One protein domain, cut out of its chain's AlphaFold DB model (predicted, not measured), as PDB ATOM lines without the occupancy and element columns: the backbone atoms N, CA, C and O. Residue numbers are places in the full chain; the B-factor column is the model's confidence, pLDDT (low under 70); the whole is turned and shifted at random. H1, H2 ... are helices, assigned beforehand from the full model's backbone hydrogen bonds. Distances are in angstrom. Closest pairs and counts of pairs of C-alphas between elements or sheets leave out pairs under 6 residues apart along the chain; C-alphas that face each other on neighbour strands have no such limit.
ATOM      1  N   ALA A   4     596.727 191.651 796.392       95.62
ATOM      2  CA  ALA A   4     597.475 191.335 795.176       95.62
ATOM      3  C   ALA A   4     598.010 192.572 794.422       95.62
ATOM      4  O   ALA A   4     599.136 192.528 793.936       95.62
ATOM      5  N   ARG A   5     597.259 193.689 794.345       95.88
ATOM      6  CA  ARG A   5     597.763 194.915 793.688       95.88
ATOM      7  C   ARG A   5     598.863 195.579 794.514       95.88
ATOM      8  O   ARG A   5     599.797 196.108 793.930       95.88
ATOM      9  N   THR A   6     598.767 195.553 795.843       95.69
ATOM     10  CA  THR A   6     599.827 196.091 796.709       95.69
ATOM     11  C   THR A   6     601.123 195.307 796.517       95.69
ATOM     12  O   THR A   6     602.152 195.918 796.263       95.69
ATOM     13  N   ARG A   7     601.055 193.969 796.530       96.62
ATOM     14  CA  ARG A   7     602.226 193.098 796.321       96.62
ATOM     15  C   ARG A   7     602.871 193.283 794.944       96.62
ATOM     16  O   ARG A   7     604.090 193.249 794.841       96.62
ATOM     17  N   GLU A   8     602.072 193.495 793.899       97.38
ATOM     18  CA  GLU A   8     602.597 193.752 792.551       97.38
ATOM     19  C   GLU A   8     603.275 195.127 792.446       97.38
ATOM     20  O   GLU A   8     604.353 195.234 791.868       97.38
ATOM     21  N   LEU A   9     602.707 196.166 793.071       97.50
ATOM     22  CA  LEU A   9     603.367 197.473 793.183       97.50
ATOM     23  C   LEU A   9     604.665 197.394 794.002       97.50
ATOM     24  O   LEU A   9     605.641 198.047 793.653       97.50
ATOM     25  N   GLU A  10     604.702 196.582 795.061       96.88
ATOM     26  CA  GLU A  10     605.917 196.332 795.851       96.88
ATOM     27  C   GLU A  10     606.992 195.592 795.045       96.88
ATOM     28  O   GLU A  10     608.165 195.947 795.147       96.88
ATOM     29  N   ARG A  11     606.603 194.624 794.204       98.00
ATOM     30  CA  ARG A  11     607.513 193.924 793.284       98.00
ATOM     31  C   ARG A  11     608.111 194.880 792.247       98.00
ATOM     32  O   ARG A  11     609.327 194.942 792.116       98.00
ATOM     33  N   LEU A  12     607.270 195.650 791.555       96.81
ATOM     34  CA  LEU A  12     607.704 196.589 790.514       96.81
ATOM     35  C   LEU A  12     608.548 197.744 791.083       96.81
ATOM     36  O   LEU A  12     609.568 198.102 790.501       96.81
ATOM     37  N   ALA A  13     608.189 198.279 792.255       95.94
ATOM     38  CA  ALA A  13     609.003 199.286 792.937       95.94
ATOM     39  C   ALA A  13     610.381 198.728 793.352       95.94
ATOM     40  O   ALA A  13     611.387 199.417 793.210       95.94
ATOM     41  N   ALA A  14     610.455 197.467 793.802       93.69
ATOM     42  CA  ALA A  14     611.728 196.797 794.093       93.69
ATOM     43  C   ALA A  14     612.570 196.506 792.831       93.69
ATOM     44  O   ALA A  14     613.790 196.395 792.923       93.69
ATOM     45  N   GLU A  15     611.937 196.422 791.658       96.38
ATOM     46  CA  GLU A  15     612.589 196.350 790.339       96.38
ATOM     47  C   GLU A  15     613.020 197.735 789.804       96.38
ATOM     48  O   GLU A  15     613.645 197.817 788.746       96.38
ATOM     49  N   GLY A  16     612.744 198.821 790.539       92.94
ATOM     50  CA  GLY A  16     613.147 200.191 790.201       92.94
ATOM     51  C   GLY A  16     612.128 200.987 789.374       92.94
ATOM     52  O   GLY A  16     612.466 202.058 788.867       92.94
ATOM     53  N   ASP A  17     610.889 200.507 789.227       96.19
ATOM     54  CA  ASP A  17     609.824 201.256 788.553       96.19
ATOM     55  C   ASP A  17     609.338 202.428 789.429       96.19
ATOM     56  O   ASP A  17     608.550 202.267 790.366       96.19
ATOM     57  N   LEU A  18     609.790 203.636 789.079       93.69
ATOM     58  CA  LEU A  18     609.440 204.892 789.751       93.69
ATOM     59  C   LEU A  18     607.931 205.203 789.720       93.69
ATOM     60  O   LEU A  18     607.424 205.871 790.622       93.69
ATOM     61  N   ALA A  19     607.192 204.739 788.705       95.12
ATOM     62  CA  ALA A  19     605.746 204.941 788.625       95.12
ATOM     63  C   ALA A  19     604.999 203.969 789.553       95.12
ATOM     64  O   ALA A  19     604.053 204.372 790.238       95.12
ATOM     65  N   ALA A  20     605.459 202.717 789.641       96.69
ATOM     66  CA  ALA A  20     604.956 201.765 790.628       96.69
ATOM     67  C   ALA A  20     605.276 202.211 792.064       96.69
ATOM     68  O   ALA A  20     604.414 202.122 792.941       96.69
ATOM     69  N   GLU A  21     606.468 202.765 792.303       96.69
ATOM     70  CA  GLU A  21     606.839 203.361 793.589       96.69
ATOM     71  C   GLU A  21     605.931 204.552 793.951       96.69
ATOM     72  O   GLU A  21     605.463 204.648 795.091       96.69
ATOM     73  N   ALA A  22     605.591 205.416 792.986       95.19
ATOM     74  CA  ALA A  22     604.652 206.521 793.192       95.19
ATOM     75  C   ALA A  22     603.260 206.016 793.603       95.19
ATOM     76  O   ALA A  22     602.690 206.465 794.604       95.19
ATOM     77  N   GLU A  23     602.714 205.040 792.869       95.56
ATOM     78  CA  GLU A  23     601.438 204.415 793.224       95.56
ATOM     79  C   GLU A  23     601.489 203.731 794.599       95.56
ATOM     80  O   GLU A  23     600.528 203.835 795.367       95.56
ATOM     81  N   LEU A  24     602.601 203.074 794.941       96.44
ATOM     82  CA  LEU A  24     602.800 202.409 796.228       96.44
ATOM     83  C   LEU A  24     602.823 203.408 797.392       96.44
ATOM     84  O   LEU A  24     602.159 203.180 798.406       96.44
ATOM     85  N   LEU A  25     603.531 204.532 797.251       95.00
ATOM     86  CA  LEU A  25     603.553 205.602 798.251       95.00
ATOM     87  C   LEU A  25     602.165 206.239 798.421       95.00
ATOM     88  O   LEU A  25     601.718 206.436 799.554       95.00
ATOM     89  N   VAL A  26     601.424 206.479 797.329       94.62
ATOM     90  CA  VAL A  26     600.025 206.945 797.392       94.62
ATOM     91  C   VAL A  26     599.123 205.917 798.083       94.62
ATOM     92  O   VAL A  26     598.291 206.290 798.915       94.62
ATOM     93  N   ALA A  27     599.268 204.628 797.768       94.88
ATOM     94  CA  ALA A  27     598.482 203.551 798.364       94.88
ATOM     95  C   ALA A  27     598.739 203.433 799.873       94.88
ATOM     96  O   ALA A  27     597.786 203.421 800.655       94.88
ATOM     97  N   ARG A  28     600.011 203.436 800.288       94.94
ATOM     98  CA  ARG A  28     600.428 203.435 801.699       94.94
ATOM     99  C   ARG A  28     599.937 204.687 802.436       94.94
ATOM    100  O   ARG A  28     599.482 204.584 803.575       94.94
ATOM    101  N   MET A  29     599.945 205.859 801.792       94.50
ATOM    102  CA  MET A  29     599.445 207.100 802.403       94.50
ATOM    103  C   MET A  29     597.929 207.043 802.621       94.50
ATOM    104  O   MET A  29     597.439 207.397 803.691       94.50
ATOM    105  N   ARG A  30     597.174 206.538 801.636       93.19
ATOM    106  CA  ARG A  30     595.719 206.326 801.748       93.19
ATOM    107  C   ARG A  30     595.352 205.256 802.779       93.19
ATOM    108  O   ARG A  30     594.311 205.373 803.413       93.19
ATOM    109  N   ALA A  31     596.198 204.242 802.956       93.38
ATOM    110  CA  ALA A  31     596.054 203.226 803.998       93.38
ATOM    111  C   ALA A  31     596.460 203.724 805.402       93.38
ATOM    112  O   ALA A  31     596.247 203.016 806.382       93.38
ATOM    113  N   GLY A  32     597.060 204.916 805.513       92.06
ATOM    114  CA  GLY A  32     597.580 205.460 806.770       92.06
ATOM    115  C   GLY A  32     598.856 204.779 807.281       92.06
ATOM    116  O   GLY A  32     599.307 205.103 808.378       92.06
ATOM    117  N   THR A  33     599.454 203.863 806.507       92.88
ATOM    118  CA  THR A  33     600.689 203.152 806.883       92.88
ATOM    119  C   THR A  33     601.939 204.008 806.693       92.88
ATOM    120  O   THR A  33     602.952 203.758 807.340       92.88
ATOM    121  N   ILE A  34     601.870 205.045 805.852       92.62
ATOM    122  CA  ILE A  34     602.846 206.138 805.815       92.62
ATOM    123  C   ILE A  34     602.132 207.472 806.048       92.62
ATOM    124  O   ILE A  34     601.066 207.739 805.493       92.62
ATOM    125  N   ALA A  35     602.712 208.318 806.897       89.94
ATOM    126  CA  ALA A  35     602.223 209.671 807.119       89.94
ATOM    127  C   ALA A  35     602.584 210.574 805.926       89.94
ATOM    128  O   ALA A  35     603.680 210.454 805.378       89.94
ATOM    129  N   ARG A  36     601.701 211.516 805.563       90.75
ATOM    130  CA  ARG A  36     601.974 212.524 804.519       90.75
ATOM    131  C   ARG A  36     603.272 213.276 804.819       90.75
ATOM    132  O   ARG A  36     604.107 213.440 803.939       90.75
ATOM    133  N   GLU A  37     603.470 213.616 806.086       88.19
ATOM    134  CA  GLU A  37     604.653 214.303 806.595       88.19
ATOM    135  C   GLU A  37     605.960 213.521 806.331       88.19
ATOM    136  O   GLU A  37     607.015 214.129 806.193       88.19
ATOM    137  N   ARG A  38     605.913 212.182 806.212       86.06
ATOM    138  CA  ARG A  38     607.080 211.347 805.861       86.06
ATOM    139  C   ARG A  38     607.379 211.369 804.356       86.06
ATOM    140  O   ARG A  38     608.539 211.270 803.980       86.06
ATOM    141  N   ILE A  39     606.367 211.538 803.502       89.75
ATOM    142  CA  ILE A  39     606.557 211.749 802.056       89.75
ATOM    143  C   ILE A  39     607.135 213.147 801.808       89.75
ATOM    144  O   ILE A  39     608.083 213.287 801.043       89.75
ATOM    145  N   GLU A  40     606.635 214.162 802.512       85.88
ATOM    146  CA  GLU A  40     607.184 215.526 802.473       85.88
ATOM    147  C   GLU A  40     608.654 215.557 802.943       85.88
ATOM    148  O   GLU A  40     609.481 216.239 802.340       85.88
ATOM    149  N   LEU A  41     609.010 214.735 803.942       77.44
ATOM    150  CA  LEU A  41     610.393 214.513 804.378       77.44
ATOM    151  C   LEU A  41     611.268 213.872 803.289       77.44
ATOM    152  O   LEU A  41     612.366 214.348 803.019       77.44
ATOM    153  N   LEU A  42     610.786 212.798 802.653       81.62
ATOM    154  CA  LEU A  42     611.505 212.111 801.574       81.62
ATOM    155  C   LEU A  42     611.741 213.048 800.381       81.62
ATOM    156  O   LEU A  42     612.838 213.062 799.829       81.62
ATOM    157  N   ALA A  43     610.746 213.869 800.031       84.12
ATOM    158  CA  ALA A  43     610.861 214.889 798.993       84.12
ATOM    159  C   ALA A  43     611.950 215.914 799.335       84.12
ATOM    160  O   ALA A  43     612.817 216.193 798.511       84.12
ATOM    161  N   TYR A  44     611.964 216.411 800.576       76.50
ATOM    162  CA  TYR A  44     613.001 217.324 801.059       76.50
ATOM    163  C   TYR A  44     614.411 216.700 801.002       76.50
ATOM    164  O   TYR A  44     615.381 217.366 800.641       76.50
ATOM    165  N   CYS A  45     614.527 215.402 801.291       76.19
ATOM    166  CA  CYS A  45     615.767 214.630 801.158       76.19
ATOM    167  C   CYS A  45     616.149 214.289 799.699       76.19
ATOM    168  O   CYS A  45     617.087 213.519 799.487       76.19
ATOM    169  N   GLY A  46     615.444 214.825 798.694       76.25
ATOM    170  CA  GLY A  46     615.739 214.620 797.273       76.25
ATOM    171  C   GLY A  46     615.328 213.251 796.725       76.25
ATOM    172  O   GLY A  46     615.908 212.789 795.744       76.25
ATOM    173  N   HIS A  47     614.364 212.567 797.349       83.19
ATOM    174  CA  HIS A  47     613.833 211.305 796.834       83.19
ATOM    175  C   HIS A  47     612.969 211.572 795.585       83.19
ATOM    176  O   HIS A  47     611.927 212.220 795.712       83.19
ATOM    177  N   PRO A  48     613.320 211.049 794.394       81.56
ATOM    178  CA  PRO A  48     612.782 211.533 793.117       81.56
ATOM    179  C   PRO A  48     611.263 211.371 793.000       81.56
ATOM    180  O   PRO A  48     610.562 212.284 792.568       81.56
ATOM    181  N   VAL A  49     610.730 210.234 793.448       91.69
ATOM    182  CA  VAL A  49     609.282 209.982 793.462       91.69
ATOM    183  C   VAL A  49     608.544 210.867 794.470       91.69
ATOM    184  O   VAL A  49     607.450 211.354 794.191       91.69
ATOM    185  N   ALA A  50     609.142 211.135 795.632       87.94
ATOM    186  CA  ALA A  50     608.518 211.980 796.639       87.94
ATOM    187  C   ALA A  50     608.542 213.464 796.228       87.94
ATOM    188  O   ALA A  50     607.546 214.146 796.454       87.94
ATOM    189  N   GLU A  51     609.605 213.943 795.559       85.25
ATOM    190  CA  GLU A  51     609.644 215.277 794.925       85.25
ATOM    191  C   GLU A  51     608.478 215.467 793.932       85.25
ATOM    192  O   GLU A  51     607.886 216.540 793.885       85.25
ATOM    193  N   GLN A  52     608.092 214.430 793.175       87.75
ATOM    194  CA  GLN A  52     606.942 214.492 792.254       87.75
ATOM    195  C   GLN A  52     605.580 214.473 792.969       87.75
ATOM    196  O   GLN A  52     604.596 214.996 792.447       87.75
ATOM    197  N   MET A  53     605.501 213.847 794.146       88.25
ATOM    198  CA  MET A  53     604.258 213.693 794.912       88.25
ATOM    199  C   MET A  53     603.971 214.846 795.878       88.25
ATOM    200  O   MET A  53     602.815 215.054 796.257       88.25
ATOM    201  N   ALA A  54     605.004 215.543 796.341       83.81
ATOM    202  CA  ALA A  54     604.896 216.548 797.383       83.81
ATOM    203  C   ALA A  54     604.900 217.964 796.789       83.81
ATOM    204  O   ALA A  54     605.866 218.384 796.164       83.81
TER     205      ALA A  54
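This is residues 4 to 54 of the 488 residues of an uncharacterized protein of Planctomycetes bacterium (UniProt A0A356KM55). A flat zigzag of helices has H2, the longest, in its middle, with H1 crossing it on one side and the helical hairpin of H3 and H4 on the other. H4 packs on the first residues of H2, 18 to 22, while H3 lies farther out and comes near H2 only where the two are linked. The printed part has 51 residues with four named helices, in the order H1, H2, H3, H4, and no named strand; the class is all helix. It is compact, with a radius of gyration of the C-alphas of 10.4 A, and spans 29 by 22 by 12 A.

H2 is residues 18 to 30, 18.3 A from first to last C-alpha, beginning at C-alpha 18 (609.440, 204.892, 789.751). H1 is residues 4 to 14, 15.3 A long, and begins at C-alpha 4 (597.475, 191.335, 795.176). H3 is residues 36 to 44, 12.5 A long. H4, residues 48 to 53, is 9.0 A long and ends at C-alpha 53 (604.258, 213.693, 794.912).

H2 and H1 touch, the C-alphas of Glu 21 and Ala 13 being closest at 4.7 A; they run opposite ways at a steep tilt of 48 degrees. With residues 18 to 22 alone, H2 touches H4, closest at the C-alphas of Ala 22 and Val 49, 5.8 A; they run the same way at a steep tilt of 46 degrees. H2 and H3 are close but not clearly touching, with the C-alphas of Met 29 and Arg 36 closest at 6.3 A; they run opposite ways at a shallow tilt of 32 degrees. H3 and H4 form a helical hairpin and touch, closest at the C-alphas of Ala 43 and Glu 51, 4.3 A. H1 is apart from H3 and H4. The packing of the touching helices is mostly crossed, with 0 of 3 pairs at a shallow tilt. In H1, H2, H3 and H4 every O i to N i+4 pair is within hydrogen-bond range.

The two C-alphas farthest apart are those of Ala 4 and Tyr 44, 30.8 A. The printed part has no cut, and its three links, H1 to H2, H2 to H3 and H3 to H4, are tight. The mean pLDDT of the printed part is 91.1, and no printed residue is under 70.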